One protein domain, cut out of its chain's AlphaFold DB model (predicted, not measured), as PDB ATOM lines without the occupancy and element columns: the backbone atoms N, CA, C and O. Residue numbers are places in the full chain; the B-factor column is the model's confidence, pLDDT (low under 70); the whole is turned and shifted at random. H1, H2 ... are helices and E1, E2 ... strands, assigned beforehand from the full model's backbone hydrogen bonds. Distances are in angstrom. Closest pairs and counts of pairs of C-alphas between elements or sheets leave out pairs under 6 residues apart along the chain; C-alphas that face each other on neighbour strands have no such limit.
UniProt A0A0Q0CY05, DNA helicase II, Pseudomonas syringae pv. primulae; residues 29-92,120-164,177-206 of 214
ATOM      1  N   PHE A  29     164.898 129.846 149.842       96.69
ATOM      2  CA  PHE A  29     165.785 128.946 149.104       96.69
ATOM      3  C   PHE A  29     166.480 127.914 149.997       96.69
ATOM      4  O   PHE A  29     167.026 128.253 151.050       96.69
ATOM      5  N   PHE A  30     166.529 126.668 149.523       95.88
ATOM      6  CA  PHE A  30     167.147 125.527 150.194       95.88
ATOM      7  C   PHE A  30     168.114 124.781 149.248       95.88
ATOM      8  O   PHE A  30     167.671 124.107 148.316       95.88
ATOM      9  N   PRO A  31     169.438 124.846 149.485       94.81
ATOM     10  CA  PRO A  31     170.108 125.729 150.442       94.81
ATOM     11  C   PRO A  31     169.921 127.210 150.067       94.81
ATOM     12  O   PRO A  31     169.467 127.523 148.969       94.81
ATOM     13  N   ALA A  32     170.283 128.126 150.973       94.81
ATOM     14  CA  ALA A  32     170.201 129.562 150.700       94.81
ATOM     15  C   ALA A  32     170.868 129.903 149.355       94.81
ATOM     16  O   ALA A  32     171.965 129.426 149.056       94.81
ATOM     17  N   ARG A  33     170.238 130.752 148.534       95.69
ATOM     18  CA  ARG A  33     170.713 131.024 147.164       95.69
ATOM     19  C   ARG A  33     172.166 131.507 147.121       95.69
ATOM     20  O   ARG A  33     172.906 131.173 146.200       95.69
ATOM     21  N   THR A  34     172.595 132.262 148.132       93.19
ATOM     22  CA  THR A  34     173.967 132.780 148.272       93.19
ATOM     23  C   THR A  34     175.027 131.694 148.462       93.19
ATOM     24  O   THR A  34     176.202 131.956 148.212       93.19
ATOM     25  N   THR A  35     174.640 130.486 148.880       93.81
ATOM     26  CA  THR A  35     175.544 129.342 149.071       93.81
ATOM     27  C   THR A  35     175.418 128.290 147.968       93.81
ATOM     28  O   THR A  35     176.244 127.377 147.902       93.81
ATOM     29  N   CYS A  36     174.430 128.424 147.076       93.38
ATOM     30  CA  CYS A  36     174.243 127.537 145.933       93.38
ATOM     31  C   CYS A  36     175.423 127.626 144.954       93.38
ATOM     32  O   CYS A  36     175.876 128.711 144.577       93.38
ATOM     33  N   ARG A  37     175.893 126.464 144.492       93.88
ATOM     34  CA  ARG A  37     176.835 126.347 143.375       93.88
ATOM     35  C   ARG A  37     176.050 125.965 142.130       93.88
ATOM     36  O   ARG A  37     175.653 124.818 141.997       93.88
ATOM     37  N   PHE A  38     175.808 126.947 141.271       95.81
ATOM     38  CA  PHE A  38     175.125 126.742 139.997       95.81
ATOM     39  C   PHE A  38     176.095 126.195 138.953       95.81
ATOM     40  O   PHE A  38     177.197 126.741 138.812       95.81
ATOM     41  N   ASP A  39     175.660 125.178 138.217       93.50
ATOM     42  CA  ASP A  39     176.437 124.548 137.149       93.50
ATOM     43  C   ASP A  39     176.411 125.416 135.887       93.50
ATOM     44  O   ASP A  39     177.390 125.474 135.136       93.50
ATOM     45  N   THR A  40     175.321 126.166 135.694       95.88
ATOM     46  CA  THR A  40     175.137 127.051 134.541       95.88
ATOM     47  C   THR A  40     174.794 128.503 134.925       95.88
ATOM     48  O   THR A  40     174.193 128.776 135.973       95.88
ATOM     49  N   PRO A  41     175.159 129.499 134.089       96.75
ATOM     50  CA  PRO A  41     174.704 130.878 134.265       96.75
ATOM     51  C   PRO A  41     173.178 131.030 134.229       96.75
ATOM     52  O   PRO A  41     172.640 131.914 134.900       96.75
ATOM     53  N   GLY A  42     172.476 130.208 133.448       97.62
ATOM     54  CA  GLY A  42     171.023 130.241 133.375       97.62
ATOM     55  C   GLY A  42     170.336 129.741 134.639       97.62
ATOM     56  O   GLY A  42     169.384 130.394 135.063       97.62
ATOM     57  N   GLU A  43     170.845 128.700 135.307       98.19
ATOM     58  CA  GLU A  43     170.360 128.308 136.643       98.19
ATOM     59  C   GLU A  43     170.509 129.455 137.640       98.19
ATOM     60  O   GLU A  43     169.556 129.805 138.333       98.19
ATOM     61  N   ARG A  44     171.686 130.095 137.674       97.88
ATOM     62  CA  ARG A  44     171.930 131.242 138.561       97.88
ATOM     63  C   ARG A  44     170.928 132.364 138.309       97.88
ATOM     64  O   ARG A  44     170.402 132.947 139.256       97.88
ATOM     65  N   ARG A  45     170.676 132.675 137.035       97.88
ATOM     66  CA  ARG A  45     169.730 133.722 136.649       97.88
ATOM     67  C   ARG A  45     168.303 133.349 137.031       97.88
ATOM     68  O   ARG A  45     167.606 134.190 137.588       97.88
ATOM     69  N   LEU A  46     167.878 132.113 136.774       98.44
ATOM     70  CA  LEU A  46     166.557 131.637 137.178       98.44
ATOM     71  C   LEU A  46     166.394 131.692 138.699       98.44
ATOM     72  O   LEU A  46     165.398 132.232 139.163       98.44
ATOM     73  N   ALA A  47     167.379 131.223 139.468       98.06
ATOM     74  CA  ALA A  47     167.341 131.269 140.928       98.06
ATOM     75  C   ALA A  47     167.147 132.696 141.456       98.06
ATOM     76  O   ALA A  47     166.356 132.921 142.364       98.06
ATOM     77  N   GLU A  48     167.828 133.680 140.865       97.00
ATOM     78  CA  GLU A  48     167.640 135.086 141.226       97.00
ATOM     79  C   GLU A  48     166.231 135.598 140.877       97.00
ATOM     80  O   GLU A  48     165.659 136.384 141.633       97.00
ATOM     81  N   ARG A  49     165.654 135.171 139.744       97.69
ATOM     82  CA  ARG A  49     164.277 135.543 139.371       97.69
ATOM     83  C   ARG A  49     163.253 134.906 140.293       97.69
ATOM     84  O   ARG A  49     162.383 135.621 140.769       97.69
ATOM     85  N   LEU A  50     163.400 133.619 140.591       97.88
ATOM     86  CA  LEU A  50     162.562 132.911 141.553       97.88
ATOM     87  C   LEU A  50     162.608 133.605 142.922       97.88
ATOM     88  O   LEU A  50     161.565 133.942 143.459       97.88
ATOM     89  N   GLU A  51     163.797 133.920 143.443       96.75
ATOM     90  CA  GLU A  51     163.940 134.586 144.747       96.75
ATOM     91  C   GLU A  51     163.256 135.963 144.777       96.75
ATOM     92  O   GLU A  51     162.594 136.300 145.749       96.75
ATOM     93  N   LYS A  52     163.402 136.767 143.714       95.25
ATOM     94  CA  LYS A  52     162.917 138.159 143.679       95.25
ATOM     95  C   LYS A  52     161.466 138.334 143.226       95.25
ATOM     96  O   LYS A  52     160.918 139.415 143.433       95.25
ATOM     97  N   LYS A  53     160.897 137.369 142.499       96.56
ATOM     98  CA  LYS A  53     159.585 137.506 141.836       96.56
ATOM     99  C   LYS A  53     158.512 136.594 142.432       96.56
ATOM    100  O   LYS A  53     157.349 136.768 142.085       96.56
ATOM    101  N   LEU A  54     158.890 135.643 143.286       96.56
ATOM    102  CA  LEU A  54     157.959 134.783 144.012       96.56
ATOM    103  C   LEU A  54     157.736 135.284 145.440       96.56
ATOM    104  O   LEU A  54     158.640 135.837 146.064       96.56
ATOM    105  N   GLU A  55     156.531 135.031 145.942       93.94
ATOM    106  CA  GLU A  55     156.092 135.363 147.298       93.94
ATOM    107  C   GLU A  55     156.831 134.531 148.366       93.94
ATOM    108  O   GLU A  55     157.415 133.486 148.078       93.94
ATOM    109  N   GLU A  56     156.793 134.977 149.625       94.19
ATOM    110  CA  GLU A  56     157.551 134.371 150.738       94.19
ATOM    111  C   GLU A  56     157.116 132.949 151.126       94.19
ATOM    112  O   GLU A  56     157.883 132.215 151.758       94.19
ATOM    113  N   ASP A  57     155.914 132.552 150.704       94.44
ATOM    114  CA  ASP A  57     155.336 131.224 150.922       94.44
ATOM    115  C   ASP A  57     155.859 130.174 149.929       94.44
ATOM    116  O   ASP A  57     155.584 128.978 150.071       94.44
ATOM    117  N   TYR A  58     156.631 130.593 148.922       97.38
ATOM    118  CA  TYR A  58     157.337 129.668 148.047       97.38
ATOM    119  C   TYR A  58     158.582 129.105 148.731       97.38
ATOM    120  O   TYR A  58     159.503 129.834 149.108       97.38
ATOM    121  N   LEU A  59     158.655 127.778 148.785       97.62
ATOM    122  CA  LEU A  59     159.851 127.031 149.155       97.62
ATOM    123  C   LEU A  59     160.531 126.527 147.878       97.62
ATOM    124  O   LEU A  59     159.907 125.834 147.075       97.62
ATOM    125  N   CYS A  60     161.799 126.881 147.680       98.06
ATOM    126  CA  CYS A  60     162.569 126.590 146.475       98.06
ATOM    127  C   CYS A  60     163.791 125.737 146.817       98.06
ATOM    128  O   CYS A  60     164.744 126.231 147.420       98.06
ATOM    129  N   TRP A  61     163.808 124.477 146.396       97.88
ATOM    130  CA  TRP A  61     164.994 123.630 146.487       97.88
ATOM    131  C   TRP A  61     165.776 123.643 145.183       97.88
ATOM    132  O   TRP A  61     165.182 123.535 144.112       97.88
ATOM    133  N   PHE A  62     167.100 123.734 145.287       97.88
ATOM    134  CA  PHE A  62     168.015 123.678 144.149       97.88
ATOM    135  C   PHE A  62     168.915 122.442 144.235       97.88
ATOM    136  O   PHE A  62     169.563 122.228 145.262       97.88
ATOM    137  N   ASN A  63     168.974 121.658 143.152       95.56
ATOM    138  CA  ASN A  63     169.899 120.530 142.975       95.56
ATOM    139  C   ASN A  63     169.923 119.539 144.164       95.56
ATOM    140  O   ASN A  63     170.977 119.108 144.647       95.56
ATOM    141  N   ILE A  64     168.738 119.189 144.676       92.00
ATOM    142  CA  ILE A  64     168.599 118.220 145.772       92.00
ATOM    143  C   ILE A  64     168.355 116.805 145.230       92.00
ATOM    144  O   ILE A  64     167.591 116.642 144.279       92.00
ATOM    145  N   PRO A  65     168.968 115.761 145.817       94.00
ATOM    146  CA  PRO A  65     168.731 114.388 145.391       94.00
ATOM    147  C   PRO A  65     167.319 113.923 145.767       94.00
ATOM    148  O   PRO A  65     166.895 114.044 146.918       94.00
ATOM    149  N   VAL A  66     166.614 113.326 144.804       93.19
ATOM    150  CA  VAL A  66     165.256 112.803 144.956       93.19
ATOM    151  C   VAL A  66     165.121 111.349 144.504       93.19
ATOM    152  O   VAL A  66     165.797 110.875 143.589       93.19
ATOM    153  N   GLY A  67     164.222 110.621 145.163       89.69
ATOM    154  CA  GLY A  67     163.955 109.211 144.908       89.69
ATOM    155  C   GLY A  67     165.112 108.286 145.296       89.69
ATOM    156  O   GLY A  67     166.161 108.696 145.788       89.69
ATOM    157  N   ALA A  68     164.922 106.987 145.059       87.19
ATOM    158  CA  ALA A  68     165.936 105.972 145.368       87.19
ATOM    159  C   ALA A  68     167.181 106.067 144.468       87.19
ATOM    160  O   ALA A  68     168.238 105.550 144.815       87.19
ATOM    161  N   LYS A  69     167.049 106.720 143.308       91.00
ATOM    162  CA  LYS A  69     168.130 106.926 142.337       91.00
ATOM    163  C   LYS A  69     168.906 108.224 142.565       91.00
ATOM    164  O   LYS A  69     169.799 108.505 141.776       91.00
ATOM    165  N   ALA A  70     168.553 108.996 143.600       93.25
ATOM    166  CA  ALA A  70     169.148 110.298 143.892       93.25
ATOM    167  C   ALA A  70     169.192 111.211 142.652       93.25
ATOM    168  O   ALA A  70     170.208 111.838 142.365       93.25
ATOM    169  N   LEU A  71     168.093 111.248 141.891       94.44
ATOM    170  CA  LEU A  71     167.976 112.146 140.745       94.44
ATOM    171  C   LEU A  71     168.024 113.592 141.228       94.44
ATOM    172  O   LEU A  71     167.509 113.890 142.296       94.44
ATOM    173  N   GLN A  72     168.605 114.487 140.447       95.19
ATOM    174  CA  GLN A  72     168.791 115.877 140.845       95.19
ATOM    175  C   GLN A  72     168.049 116.791 139.867       95.19
ATOM    176  O   GLN A  72     168.607 117.131 138.826       95.19
ATOM    177  N   PRO A  73     166.769 117.122 140.127       96.56
ATOM    178  CA  PRO A  73     166.114 118.222 139.432       96.56
ATOM    179  C   PRO A  73     166.824 119.541 139.729       96.56
ATOM    180  O   PRO A  73     167.263 119.764 140.861       96.56
ATOM    181  N   ASP A  74     166.861 120.434 138.739       97.88
ATOM    182  CA  ASP A  74     167.477 121.749 138.916       97.88
ATOM    183  C   ASP A  74     166.716 122.555 139.972       97.88
ATOM    184  O   ASP A  74     167.324 123.014 140.938       97.88
ATOM    185  N   PHE A  75     165.385 122.661 139.853       98.50
ATOM    186  CA  PHE A  75     164.554 123.313 140.869       98.50
ATOM    187  C   PHE A  75     163.302 122.512 141.221       98.50
ATOM    188  O   PHE A  75     162.612 121.976 140.354       98.50
ATOM    189  N   VAL A  76     162.973 122.507 142.512       98.44
ATOM    190  CA  VAL A  76     161.692 122.040 143.048       98.44
ATOM    191  C   VAL A  76     161.066 123.186 143.829       98.44
ATOM    192  O   VAL A  76     161.656 123.668 144.792       98.44
ATOM    193  N   LEU A  77     159.888 123.635 143.413       98.25
ATOM    194  CA  LEU A  77     159.138 124.718 144.042       98.25
ATOM    195  C   LEU A  77     157.908 124.137 144.738       98.25
ATOM    196  O   LEU A  77     157.218 123.302 144.157       98.25
ATOM    197  N   ILE A  78     157.603 124.592 145.948       96.88
ATOM    198  CA  ILE A  78     156.355 124.266 146.647       96.88
ATOM    199  C   ILE A  78     155.705 125.561 147.105       96.88
ATOM    200  O   ILE A  78     156.368 126.397 147.712       96.88
ATOM    201  N   HIS A  79     154.408 125.698 146.843       95.62
ATOM    202  CA  HIS A  79     153.580 126.763 147.395       95.62
ATOM    203  C   HIS A  79     152.336 126.164 148.061       95.62
ATOM    204  O   HIS A  79     151.650 125.358 147.423       95.62
ATOM    205  N   PRO A  80     151.987 126.567 149.295       91.75
ATOM    206  CA  PRO A  80     150.936 125.924 150.085       91.75
ATOM    207  C   PRO A  80     149.551 125.949 149.432       91.75
ATOM    208  O   PRO A  80     148.752 125.065 149.701       91.75
ATOM    209  N   LEU A  81     149.261 126.922 148.562       91.56
ATOM    210  CA  LEU A  81     147.964 127.027 147.870       91.56
ATOM    211  C   LEU A  81     147.980 126.547 146.413       91.56
ATOM    212  O   LEU A  81     146.946 126.592 145.750       91.56
ATOM    213  N   ARG A  82     149.141 126.149 145.879       92.81
ATOM    214  CA  ARG A  82     149.284 125.798 144.449       92.81
ATOM    215  C   ARG A  82     149.867 124.412 144.225       92.81
ATOM    216  O   ARG A  82     149.519 123.775 143.240       92.81
ATOM    217  N   GLY A  83     150.710 123.942 145.137       95.81
ATOM    218  CA  GLY A  83     151.334 122.628 145.078       95.81
ATOM    219  C   GLY A  83     152.784 122.671 144.604       95.81
ATOM    220  O   GLY A  83     153.503 123.645 144.833       95.81
ATOM    221  N   LEU A  84     153.210 121.573 143.985       97.12
ATOM    222  CA  LEU A  84     154.597 121.249 143.655       97.12
ATOM    223  C   LEU A  84     154.920 121.525 142.177       97.12
ATOM    224  O   LEU A  84     154.268 120.979 141.297       97.12
ATOM    225  N   LEU A  85     155.983 122.262 141.869       98.38
ATOM    226  CA  LEU A  85     156.451 122.473 140.494       98.38
ATOM    227  C   LEU A  85     157.927 122.100 140.356       98.38
ATOM    228  O   LEU A  85     158.772 122.626 141.073       98.38
ATOM    229  N   VAL A  86     158.247 121.211 139.415       98.56
ATOM    230  CA  VAL A  86     159.636 120.844 139.092       98.56
ATOM    231  C   VAL A  86     160.083 121.528 137.806       98.56
ATOM    232  O   VAL A  86     159.397 121.436 136.790       98.56
ATOM    233  N   LEU A  87     161.243 122.180 137.826       98.75
ATOM    234  CA  LEU A  87     161.803 122.861 136.662       98.75
ATOM    235  C   LEU A  87     163.147 122.253 136.263       98.75
ATOM    236  O   LEU A  87     164.020 122.055 137.106       98.75
ATOM    237  N   GLU A  88     163.303 122.018 134.963       98.50
ATOM    238  CA  GLU A  88     164.564 121.637 134.321       98.50
ATOM    239  C   GLU A  88     165.111 122.818 133.512       98.50
ATOM    240  O   GLU A  88     164.416 123.364 132.653       98.50
ATOM    241  N   VAL A  89     166.362 123.201 133.731       98.50
ATOM    242  CA  VAL A  89     167.014 124.350 133.097       98.50
ATOM    243  C   VAL A  89     167.942 123.897 131.979       98.50
ATOM    244  O   VAL A  89     168.689 122.924 132.101       98.50
ATOM    245  N   LYS A  90     167.905 124.604 130.846       97.62
ATOM    246  CA  LYS A  90     168.836 124.391 129.735       97.62
ATOM    247  C   LYS A  90     169.329 125.718 129.163       97.62
ATOM    248  O   LYS A  90     168.552 126.519 128.645       97.62
ATOM    249  N   ASP A  91     170.653 125.870 129.150       96.12
ATOM    250  CA  ASP A  91     171.384 126.986 128.523       96.12
ATOM    251  C   ASP A  91     171.670 126.730 127.034       96.12
ATOM    252  O   ASP A  91     172.640 127.226 126.456       96.12
ATOM    253  N   TRP A  92     170.834 125.912 126.395       95.75
ATOM    254  CA  TRP A  92     170.963 125.598 124.978       95.75
ATOM    255  C   TRP A  92     170.663 126.835 124.149       95.75
ATOM    256  O   TRP A  92     169.652 127.501 124.359       95.75
ATOM    257  N   MET A 120     161.791 118.157 128.539       96.62
ATOM    258  CA  MET A 120     160.411 117.995 129.009       96.62
ATOM    259  C   MET A 120     160.171 116.586 129.566       96.62
ATOM    260  O   MET A 120     159.565 116.414 130.625       96.62
ATOM    261  N   LEU A 121     160.701 115.558 128.889       96.94
ATOM    262  CA  LEU A 121     160.649 114.179 129.387       96.94
ATOM    263  C   LEU A 121     161.478 114.007 130.671       96.94
ATOM    264  O   LEU A 121     161.146 113.181 131.523       96.94
ATOM    265  N   GLN A 122     162.572 114.757 130.809       97.38
ATOM    266  CA  GLN A 122     163.394 114.780 132.016       97.38
ATOM    267  C   GLN A 122     162.661 115.443 133.190       97.38
ATOM    268  O   GLN A 122     162.502 114.786 134.217       97.38
ATOM    269  N   ALA A 123     162.120 116.649 133.000       97.81
ATOM    270  CA  ALA A 123     161.345 117.376 134.005       97.81
ATOM    271  C   ALA A 123     160.156 116.547 134.519       97.81
ATOM    272  O   ALA A 123     159.971 116.390 135.726       97.81
ATOM    273  N   ARG A 124     159.403 115.914 133.607       97.00
ATOM    274  CA  ARG A 124     158.306 115.006 133.973       97.00
ATOM    275  C   ARG A 124     158.789 113.828 134.817       97.00
ATOM    276  O   ARG A 124     158.153 113.485 135.807       97.00
ATOM    277  N   ALA A 125     159.893 113.186 134.430       96.69
ATOM    278  CA  ALA A 125     160.435 112.058 135.184       96.69
ATOM    279  C   ALA A 125     160.861 112.475 136.601       96.69
ATOM    280  O   ALA A 125     160.589 111.749 137.553       96.69
ATOM    281  N   TYR A 126     161.470 113.653 136.746       97.75
ATOM    282  CA  TYR A 126     161.818 114.199 138.053       97.75
ATOM    283  C   TYR A 126     160.585 114.510 138.900       97.75
ATOM    284  O   TYR A 126     160.533 114.073 140.046       97.75
ATOM    285  N   ALA A 127     159.559 115.154 138.338       97.12
ATOM    286  CA  ALA A 127     158.301 115.387 139.047       97.12
ATOM    287  C   ALA A 127     157.685 114.084 139.580       97.12
ATOM    288  O   ALA A 127     157.291 114.025 140.741       97.12
ATOM    289  N   MET A 128     157.673 113.010 138.782       96.31
ATOM    290  CA  MET A 128     157.159 111.701 139.214       96.31
ATOM    291  C   MET A 128     157.950 111.092 140.374       96.31
ATOM    292  O   MET A 128     157.361 110.493 141.275       96.31
ATOM    293  N   GLU A 129     159.271 111.251 140.383       97.00
ATOM    294  CA  GLU A 129     160.117 110.767 141.478       97.00
ATOM    295  C   GLU A 129     159.919 111.590 142.757       97.00
ATOM    296  O   GLU A 129     159.849 111.010 143.844       97.00
ATOM    297  N   VAL A 130     159.743 112.913 142.647       96.69
ATOM    298  CA  VAL A 130     159.393 113.762 143.799       96.69
ATOM    299  C   VAL A 130     158.032 113.361 144.364       96.69
ATOM    300  O   VAL A 130     157.923 113.102 145.559       96.69
ATOM    301  N   VAL A 131     157.010 113.225 143.514       95.62
ATOM    302  CA  VAL A 131     155.663 112.788 143.919       95.62
ATOM    303  C   VAL A 131     155.727 111.437 144.635       95.62
ATOM    304  O   VAL A 131     155.206 111.301 145.741       95.62
ATOM    305  N   THR A 132     156.426 110.459 144.054       95.38
ATOM    306  CA  THR A 132     156.592 109.119 144.643       95.38
ATOM    307  C   THR A 132     157.305 109.173 145.995       95.38
ATOM    308  O   THR A 132     156.966 108.414 146.904       95.38
ATOM    309  N   MET A 133     158.302 110.053 146.150       95.38
ATOM    310  CA  MET A 133     158.971 110.257 147.433       95.38
ATOM    311  C   MET A 133     158.005 110.835 148.473       95.38
ATOM    312  O   MET A 133     157.913 110.283 149.569       95.38
ATOM    313  N   LEU A 134     157.295 111.915 148.140       95.06
ATOM    314  CA  LEU A 134     156.391 112.607 149.065       95.06
ATOM    315  C   LEU A 134     155.229 111.705 149.500       95.06
ATOM    316  O   LEU A 134     154.890 111.654 150.676       95.06
ATOM    317  N   GLN A 135     154.704 110.883 148.588       94.94
ATOM    318  CA  GLN A 135     153.701 109.854 148.875       94.94
ATOM    319  C   GLN A 135     154.212 108.704 149.764       94.94
ATOM    320  O   GLN A 135     153.522 107.702 149.947       94.94
ATOM    321  N   ARG A 136     155.415 108.765 150.330       93.81
ATOM    322  CA  ARG A 136     155.793 107.851 151.419       93.81
ATOM    323  C   ARG A 136     155.247 108.316 152.758       93.81
ATOM    324  O   ARG A 136     154.997 107.473 153.614       93.81
ATOM    325  N   ASP A 137     155.014 109.615 152.906       95.31
ATOM    326  CA  ASP A 137     154.398 110.192 154.091       95.31
ATOM    327  C   ASP A 137     152.864 110.096 153.985       95.31
ATOM    328  O   ASP A 137     152.278 110.646 153.046       95.31
ATOM    329  N   PRO A 138     152.181 109.399 154.912       94.44
ATOM    330  CA  PRO A 138     150.723 109.361 154.947       94.44
ATOM    331  C   PRO A 138     150.062 110.741 155.055       94.44
ATOM    332  O   PRO A 138     148.954 110.897 154.548       94.44
ATOM    333  N   ALA A 139     150.719 111.737 155.664       94.06
ATOM    334  CA  ALA A 139     150.188 113.094 155.792       94.06
ATOM    335  C   ALA A 139     150.130 113.842 154.450       94.06
ATOM    336  O   ALA A 139     149.351 114.777 154.297       94.06
ATOM    337  N   LEU A 140     150.919 113.412 153.460       95.00
ATOM    338  CA  LEU A 140     150.944 113.999 152.119       95.00
ATOM    339  C   LEU A 140     150.045 113.250 151.128       95.00
ATOM    340  O   LEU A 140     150.117 113.484 149.919       95.00
ATOM    341  N   LYS A 141     149.196 112.343 151.622       95.56
ATOM    342  CA  LYS A 141     148.243 111.593 150.806       95.56
ATOM    343  C   LYS A 141     146.832 112.106 150.980       95.56
ATOM    344  O   LYS A 141     146.405 112.457 152.074       95.56
ATOM    345  N   GLN A 142     146.065 112.020 149.903       92.69
ATOM    346  CA  GLN A 142     144.625 112.171 149.995       92.69
ATOM    347  C   GLN A 142     144.019 111.069 150.879       92.69
ATOM    348  O   GLN A 142     144.419 109.900 150.765       92.69
ATOM    349  N   PRO A 143     143.048 111.424 151.741       91.62
ATOM    350  CA  PRO A 143     142.510 110.528 152.753       91.62
ATOM    351  C   PRO A 143     141.698 109.380 152.151       91.62
ATOM    352  O   PRO A 143     141.197 109.445 151.025       91.62
ATOM    353  N   VAL A 144     141.522 108.326 152.950       90.88
ATOM    354  CA  VAL A 144     140.609 107.222 152.633       90.88
ATOM    355  C   VAL A 144     139.198 107.784 152.426       90.88
ATOM    356  O   VAL A 144     138.695 108.519 153.271       90.88
ATOM    357  N   GLY A 145     138.574 107.448 151.295       88.56
ATOM    358  CA  GLY A 145     137.260 107.965 150.893       88.56
ATOM    359  C   GLY A 145     137.301 109.093 149.854       88.56
ATOM    360  O   GLY A 145     136.266 109.385 149.262       88.56
ATOM    361  N   SER A 146     138.471 109.682 149.568       90.50
ATOM    362  CA  SER A 146     138.649 110.549 148.391       90.50
ATOM    363  C   SER A 146     138.570 109.732 147.085       90.50
ATOM    364  O   SER A 146     139.077 108.604 147.056       90.50
ATOM    365  N   PRO A 147     138.046 110.293 145.971       88.62
ATOM    366  CA  PRO A 147     138.165 109.702 144.630       88.62
ATOM    367  C   PRO A 147     139.608 109.381 144.210       88.62
ATOM    368  O   PRO A 147     139.830 108.529 143.352       88.62
ATOM    369  N   HIS A 148     140.588 110.048 144.824       89.06
ATOM    370  CA  HIS A 148     142.016 109.878 144.566       89.06
ATOM    371  C   HIS A 148     142.780 109.449 145.828       89.06
ATOM    372  O   HIS A 148     143.940 109.817 146.008       89.06
ATOM    373  N   ALA A 149     142.133 108.691 146.721       91.44
ATOM    374  CA  ALA A 149     142.746 108.192 147.951       91.44
ATOM    375  C   ALA A 149     144.121 107.549 147.690       91.44
ATOM    376  O   ALA A 149     144.283 106.722 146.792       91.44
ATOM    377  N   GLY A 150     145.116 107.936 148.488       92.38
ATOM    378  CA  GLY A 150     146.498 107.472 148.342       92.38
ATOM    379  C   GLY A 150     147.367 108.278 147.367       92.38
ATOM    380  O   GLY A 150     148.592 108.178 147.463       92.38
ATOM    381  N   ASN A 151     146.775 109.108 146.496       93.38
ATOM    382  CA  ASN A 151     147.518 110.046 145.652       93.38
ATOM    383  C   ASN A 151     148.009 111.257 146.458       93.38
ATOM    384  O   ASN A 151     147.629 111.437 147.612       93.38
ATOM    385  N   LEU A 152     148.863 112.089 145.849       94.94
ATOM    386  CA  LEU A 152     149.425 113.269 146.505       94.94
ATOM    387  C   LEU A 152     148.299 114.254 146.861       94.94
ATOM    388  O   LEU A 152     147.365 114.448 146.078       94.94
ATOM    389  N   ILE A 153     148.382 114.857 148.048       94.25
ATOM    390  CA  ILE A 153     147.363 115.776 148.580       94.25
ATOM    391  C   ILE A 153     147.346 117.155 147.904       94.25
ATOM    392  O   ILE A 153     146.394 117.908 148.074       94.25
ATOM    393  N   MET A 154     148.372 117.471 147.115       94.00
ATOM    394  CA  MET A 154     148.521 118.744 146.413       94.00
ATOM    395  C   MET A 154     148.700 118.526 144.904       94.00
ATOM    396  O   MET A 154     149.217 117.474 144.501       94.00
ATOM    397  N   PRO A 155     148.327 119.511 144.068       95.44
ATOM    398  CA  PRO A 155     148.668 119.513 142.654       95.44
ATOM    399  C   PRO A 155     150.169 119.435 142.421       95.44
ATOM    400  O   PRO A 155     150.974 119.866 143.252       95.44
ATOM    401  N   PHE A 156     150.551 118.941 141.248       96.81
ATOM    402  CA  PHE A 156     151.929 119.044 140.805       96.81
ATOM    403  C   PHE A 156     152.042 119.319 139.303       96.81
ATOM    404  O   PHE A 156     151.202 118.913 138.499       96.81
ATOM    405  N   GLY A 157     153.116 120.002 138.924       97.50
ATOM    406  CA  GLY A 157     153.455 120.342 137.551       97.50
ATOM    407  C   GLY A 157     154.935 120.129 137.264       97.50
ATOM    408  O   GLY A 157     155.746 119.844 138.153       97.50
ATOM    409  N   TRP A 158     155.294 120.284 135.996       98.19
ATOM    410  CA  TRP A 158     156.685 120.330 135.565       98.19
ATOM    411  C   TRP A 158     156.843 121.292 134.395       98.19
ATOM    412  O   TRP A 158     155.917 121.481 133.605       98.19
ATOM    413  N   GLY A 159     158.036 121.858 134.262       98.00
ATOM    414  CA  GLY A 159     158.359 122.765 133.173       98.00
ATOM    415  C   GLY A 159     159.831 122.749 132.797       98.00
ATOM    416  O   GLY A 159     160.684 122.216 133.510       98.00
ATOM    417  N   VAL A 160     160.119 123.344 131.645       98.19
ATOM    418  CA  VAL A 160     161.476 123.556 131.140       98.19
ATOM    419  C   VAL A 160     161.762 125.049 131.099       98.19
ATOM    420  O   VAL A 160     160.917 125.841 130.691       98.19
ATOM    421  N   VAL A 161     162.974 125.442 131.475       98.50
ATOM    422  CA  VAL A 161     163.450 126.817 131.345       98.50
ATOM    423  C   VAL A 161     164.541 126.868 130.286       98.50
ATOM    424  O   VAL A 161     165.638 126.342 130.479       98.50
ATOM    425  N   LEU A 162     164.241 127.509 129.157       97.69
ATOM    426  CA  LEU A 162     165.188 127.728 128.067       97.69
ATOM    427  C   LEU A 162     165.808 129.113 128.213       97.69
ATOM    428  O   LEU A 162     165.246 130.129 127.810       97.69
ATOM    429  N   THR A 163     166.994 129.168 128.803       97.94
ATOM    430  CA  THR A 163     167.595 130.432 129.246       97.94
ATOM    431  C   THR A 163     168.301 131.178 128.101       97.94
ATOM    432  O   THR A 163     168.649 132.347 128.249       97.94
ATOM    433  N   ALA A 164     168.499 130.557 126.941       97.25
ATOM    434  CA  ALA A 164     169.136 131.187 125.778       97.25
ATOM    435  C   ALA A 164     168.273 131.118 124.503       97.25
ATOM    436  O   ALA A 164     168.791 131.253 123.393       97.25
ATOM    437  N   GLU A 177     155.665 121.557 118.689       77.94
ATOM    438  CA  GLU A 177     154.967 120.260 118.739       77.94
ATOM    439  C   GLU A 177     155.631 119.263 119.706       77.94
ATOM    440  O   GLU A 177     155.021 118.279 120.138       77.94
ATOM    441  N   VAL A 178     156.901 119.508 120.039       87.00
ATOM    442  CA  VAL A 178     157.736 118.659 120.897       87.00
ATOM    443  C   VAL A 178     157.850 119.239 122.307       87.00
ATOM    444  O   VAL A 178     157.869 118.488 123.284       87.00
ATOM    445  N   LEU A 179     157.904 120.566 122.415       90.56
ATOM    446  CA  LEU A 179     157.928 121.319 123.661       90.56
ATOM    447  C   LEU A 179     156.657 122.161 123.753       90.56
ATOM    448  O   LEU A 179     156.565 123.206 123.117       90.56
ATOM    449  N   ASN A 180     155.705 121.710 124.571       90.31
ATOM    450  CA  ASN A 180     154.478 122.445 124.864       90.31
ATOM    451  C   ASN A 180     154.817 123.857 125.397       90.31
ATOM    452  O   ASN A 180     155.333 123.944 126.515       90.31
ATOM    453  N   PRO A 181     154.547 124.953 124.657       90.94
ATOM    454  CA  PRO A 181     154.996 126.299 125.032       90.94
ATOM    455  C   PRO A 181     154.437 126.824 126.361       90.94
ATOM    456  O   PRO A 181     154.992 127.773 126.916       90.94
ATOM    457  N   GLN A 182     153.345 126.237 126.854       91.81
ATOM    458  CA  GLN A 182     152.744 126.511 128.159       91.81
ATOM    459  C   GLN A 182     153.606 125.960 129.307       91.81
ATOM    460  O   GLN A 182     153.633 126.529 130.388       91.81
ATOM    461  N   GLN A 183     154.358 124.885 129.059       95.12
ATOM    462  CA  GLN A 183     155.271 124.259 130.022       95.12
ATOM    463  C   GLN A 183     156.715 124.760 129.867       95.12
ATOM    464  O   GLN A 183     157.646 124.155 130.403       95.12
ATOM    465  N   VAL A 184     156.926 125.837 129.106       96.50
ATOM    466  CA  VAL A 184     158.252 126.401 128.851       96.50
ATOM    467  C   VAL A 184     158.302 127.864 129.271       96.50
ATOM    468  O   VAL A 184     157.509 128.682 128.805       96.50
ATOM    469  N   LEU A 185     159.280 128.180 130.117       97.69
ATOM    470  CA  LEU A 185     159.724 129.541 130.408       97.69
ATOM    471  C   LEU A 185     160.893 129.890 129.489       97.69
ATOM    472  O   LEU A 185     161.908 129.187 129.464       97.69
ATOM    473  N   PHE A 186     160.757 130.981 128.743       97.56
ATOM    474  CA  PHE A 186     161.763 131.415 127.775       97.56
ATOM    475  C   PHE A 186     162.674 132.513 128.325       97.56
ATOM    476  O   PHE A 186     162.400 133.144 129.345       97.56
ATOM    477  N   GLN A 187     163.780 132.768 127.623       97.75
ATOM    478  CA  GLN A 187     164.781 133.767 127.992       97.75
ATOM    479  C   GLN A 187     164.177 135.154 128.252       97.75
ATOM    480  O   GLN A 187     164.562 135.827 129.211       97.75
ATOM    481  N   ASP A 188     163.257 135.585 127.392       97.12
ATOM    482  CA  ASP A 188     162.578 136.880 127.450       97.12
ATOM    483  C   ASP A 188     161.590 136.992 128.623       97.12
ATOM    484  O   ASP A 188     161.251 138.098 129.038       97.12
ATOM    485  N   GLU A 189     161.225 135.866 129.234       97.19
ATOM    486  CA  GLU A 189     160.278 135.767 130.350       97.19
ATOM    487  C   GLU A 189     160.974 135.666 131.717       97.19
ATOM    488  O   GLU A 189     160.319 135.698 132.754       97.19
ATOM    489  N   ILE A 190     162.311 135.604 131.736       96.81
ATOM    490  CA  ILE A 190     163.132 135.551 132.958       96.81
ATOM    491  C   ILE A 190     164.074 136.759 133.088       96.81
ATOM    492  O   ILE A 190     165.134 136.696 133.722       96.81
ATOM    493  N   THR A 191     163.726 137.886 132.464       96.50
ATOM    494  CA  THR A 191     164.500 139.131 132.586       96.50
ATOM    495  C   THR A 191     164.128 139.899 133.857       96.50
ATOM    496  O   THR A 191     163.126 139.626 134.510       96.50
ATOM    497  N   GLU A 192     164.967 140.858 134.246       95.19
ATOM    498  CA  GLU A 192     164.725 141.711 135.423       95.19
ATOM    499  C   GLU A 192     163.451 142.559 135.283       95.19
ATOM    500  O   GLU A 192     162.749 142.796 136.271       95.19
ATOM    501  N   ALA A 193     163.163 142.976 134.046       96.25
ATOM    502  CA  ALA A 193     162.064 143.862 133.685       96.25
ATOM    503  C   ALA A 193     160.696 143.164 133.640       96.25
ATOM    504  O   ALA A 193     159.681 143.853 133.599       96.25
ATOM    505  N   VAL A 194     160.655 141.827 133.643       96.50
ATOM    506  CA  VAL A 194     159.389 141.084 133.669       96.50
ATOM    507  C   VAL A 194     158.674 141.356 134.987       96.50
ATOM    508  O   VAL A 194     159.283 141.308 136.061       96.50
ATOM    509  N   ASP A 195     157.384 141.657 134.902       97.00
ATOM    510  CA  ASP A 195     156.536 141.854 136.069       97.00
ATOM    511  C   ASP A 195     156.417 140.567 136.910       97.00
ATOM    512  O   ASP A 195     156.460 139.454 136.382       97.00
ATOM    513  N   ALA A 196     156.310 140.713 138.232       96.19
ATOM    514  CA  ALA A 196     156.284 139.570 139.141       96.19
ATOM    515  C   ALA A 196     155.035 138.698 138.954       96.19
ATOM    516  O   ALA A 196     155.155 137.476 138.954       96.19
ATOM    517  N   GLU A 197     153.863 139.298 138.745       96.12
ATOM    518  CA  GLU A 197     152.618 138.562 138.517       96.12
ATOM    519  C   GLU A 197     152.659 137.851 137.163       96.12
ATOM    520  O   GLU A 197     152.342 136.667 137.077       96.12
ATOM    521  N   ALA A 198     153.159 138.519 136.119       96.81
ATOM    522  CA  ALA A 198     153.330 137.898 134.806       96.81
ATOM    523  C   ALA A 198     154.287 136.689 134.845       96.81
ATOM    524  O   ALA A 198     153.999 135.648 134.250       96.81
ATOM    525  N   PHE A 199     155.411 136.800 135.563       97.81
ATOM    526  CA  PHE A 199     156.344 135.686 135.765       97.81
ATOM    527  C   PHE A 199     155.692 134.533 136.537       97.81
ATOM    528  O   PHE A 199     155.824 133.370 136.155       97.81
ATOM    529  N   GLN A 200     154.958 134.851 137.601       96.81
ATOM    530  CA  GLN A 200     154.257 133.861 138.407       96.81
ATOM    531  C   GLN A 200     153.155 133.143 137.624       96.81
ATOM    532  O   GLN A 200     153.091 131.917 137.665       96.81
ATOM    533  N   GLN A 201     152.362 133.868 136.835       96.38
ATOM    534  CA  GLN A 201     151.326 133.284 135.987       96.38
ATOM    535  C   GLN A 201     151.908 132.237 135.031       96.38
ATOM    536  O   GLN A 201     151.349 131.151 134.906       96.38
ATOM    537  N   ARG A 202     153.086 132.492 134.441       97.00
ATOM    538  CA  ARG A 202     153.777 131.500 133.599       97.00
ATOM    539  C   ARG A 202     154.111 130.209 134.336       97.00
ATOM    540  O   ARG A 202     154.029 129.149 133.732       97.00
ATOM    541  N   LEU A 203     154.494 130.284 135.610       97.44
ATOM    542  CA  LEU A 203     154.740 129.098 136.436       97.44
ATOM    543  C   LEU A 203     153.431 128.388 136.797       97.44
ATOM    544  O   LEU A 203     153.378 127.160 136.823       97.44
ATOM    545  N   TRP A 204     152.368 129.144 137.067       95.44
ATOM    546  CA  TRP A 204     151.055 128.592 137.410       95.44
ATOM    547  C   TRP A 204     150.410 127.855 136.235       95.44
ATOM    548  O   TRP A 204     149.788 126.814 136.437       95.44
ATOM    549  N   ASP A 205     150.637 128.326 135.012       95.00
ATOM    550  CA  ASP A 205     150.146 127.690 133.786       95.00
ATOM    551  C   ASP A 205     150.825 126.331 133.488       95.00
ATOM    552  O   ASP A 205     150.413 125.620 132.571       95.00
ATOM    553  N   MET A 206     151.849 125.932 134.263       96.31
ATOM    554  CA  MET A 206     152.552 124.645 134.111       96.31
ATOM    555  C   MET A 206     151.902 123.478 134.875       96.31
ATOM    556  O   MET A 206     152.337 122.329 134.735       96.31
TER     557      MET A 206
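AT A GLANCE: This is residues 29 to 92, 120 to 164 and 177 to 206 of the 214 residues of the protein "DNA helicase II" of Pseudomonas syringae pv. primulae (UniProt A0A0Q0CY05). One twisted sheet of five strands makes the core, with H2 slanting over one face and H1 and H3 packed on the other, making three layers, that is, helices on both faces of a sheet. The long link of residues 135 to 155 reaches out to 29 A from the mean of the C-alphas. The sheet runs E1 E2 E3 E4 E5 and is mixed. The printed part has 139 residues with three named helices and five named strands, in the order H1 E1 E2 E3 H2 E4 E5 H3; the class is mixed, helices and strands, with under half of the residues in named elements. The whole is compact, with a radius of gyration of the C-alphas of 15.0 A and spans of 47 by 34 by 28 A.

HOW THE PARTS SIT: Start at E3, residues 83 to 90, an inner strand. Its antiparallel neighbour E2, residues 75 to 79, makes a hairpin with it; look for N 77 and O 85 at 2.8 A. The other neighbour of E2 is the edge strand E1, residues 59 to 62, antiparallel to E2 and also in a hairpin with it, with N 61 and O 76 at 2.8 A. E1 E2 E3 form a meander, each strand the antiparallel neighbour of the one before. On the other side of E3 you find E4, residues 156 to 162, parallel at 21 degrees, with N 159 and O 86 at 2.9 A. The other edge strand, E5, residues 184 to 186, is parallel to E4 at 32 degrees, with N 185 and O 160 at 2.9 A. H2, residues 120 to 134, is on the sheet at a height of 8.0 A, over E3 and slantwise to it at 35 degrees on the local plane; 2 of its C-alphas fall on E4, only just too few to be over E4 too. The closest C-alphas of H2 and E3 are those of Ala 123 and Glu 88, 5.3 A apart. On the opposite face H1, residues 41 to 53, is at a height of 8.7 A and runs along E3 at 16 degrees on the local plane. H3, residues 196 to 204, is on the same face as H1; they touch with residue 53 of H1 alone, whose C-alpha is 4.7 A from that of Ala 196. In H1, H2 and H3 every O i to N i+4 pair is within hydrogen-bond range.

IN THESE COORDINATES: Find C-alpha 83 at (151.334, 122.628, 145.078); from there E3 runs 23.3 A, E4 20.3 A beside it. E2 measures 13.2 A, E1 10.1 A and E5 6.2 A. H1 begins at C-alpha 41, (174.704, 130.878, 134.265), and runs 18.2 A; H2 runs 21.2 A, and H3 12.3 A to C-alpha 204 at (151.055, 128.592, 137.410).

THE WHOLE: The C-alphas of Pro 41 and Gly 145 are the two farthest apart, 46.9 A. Residues 93 to 119 and 165 to 176 are not printed, with gaps of 13.6 A and 19.2 A between C-alphas. The links E1 to E2 and H2 to E4 are long. Mean pLDDT of the printed part is 95.4, and no printed residue is under 70.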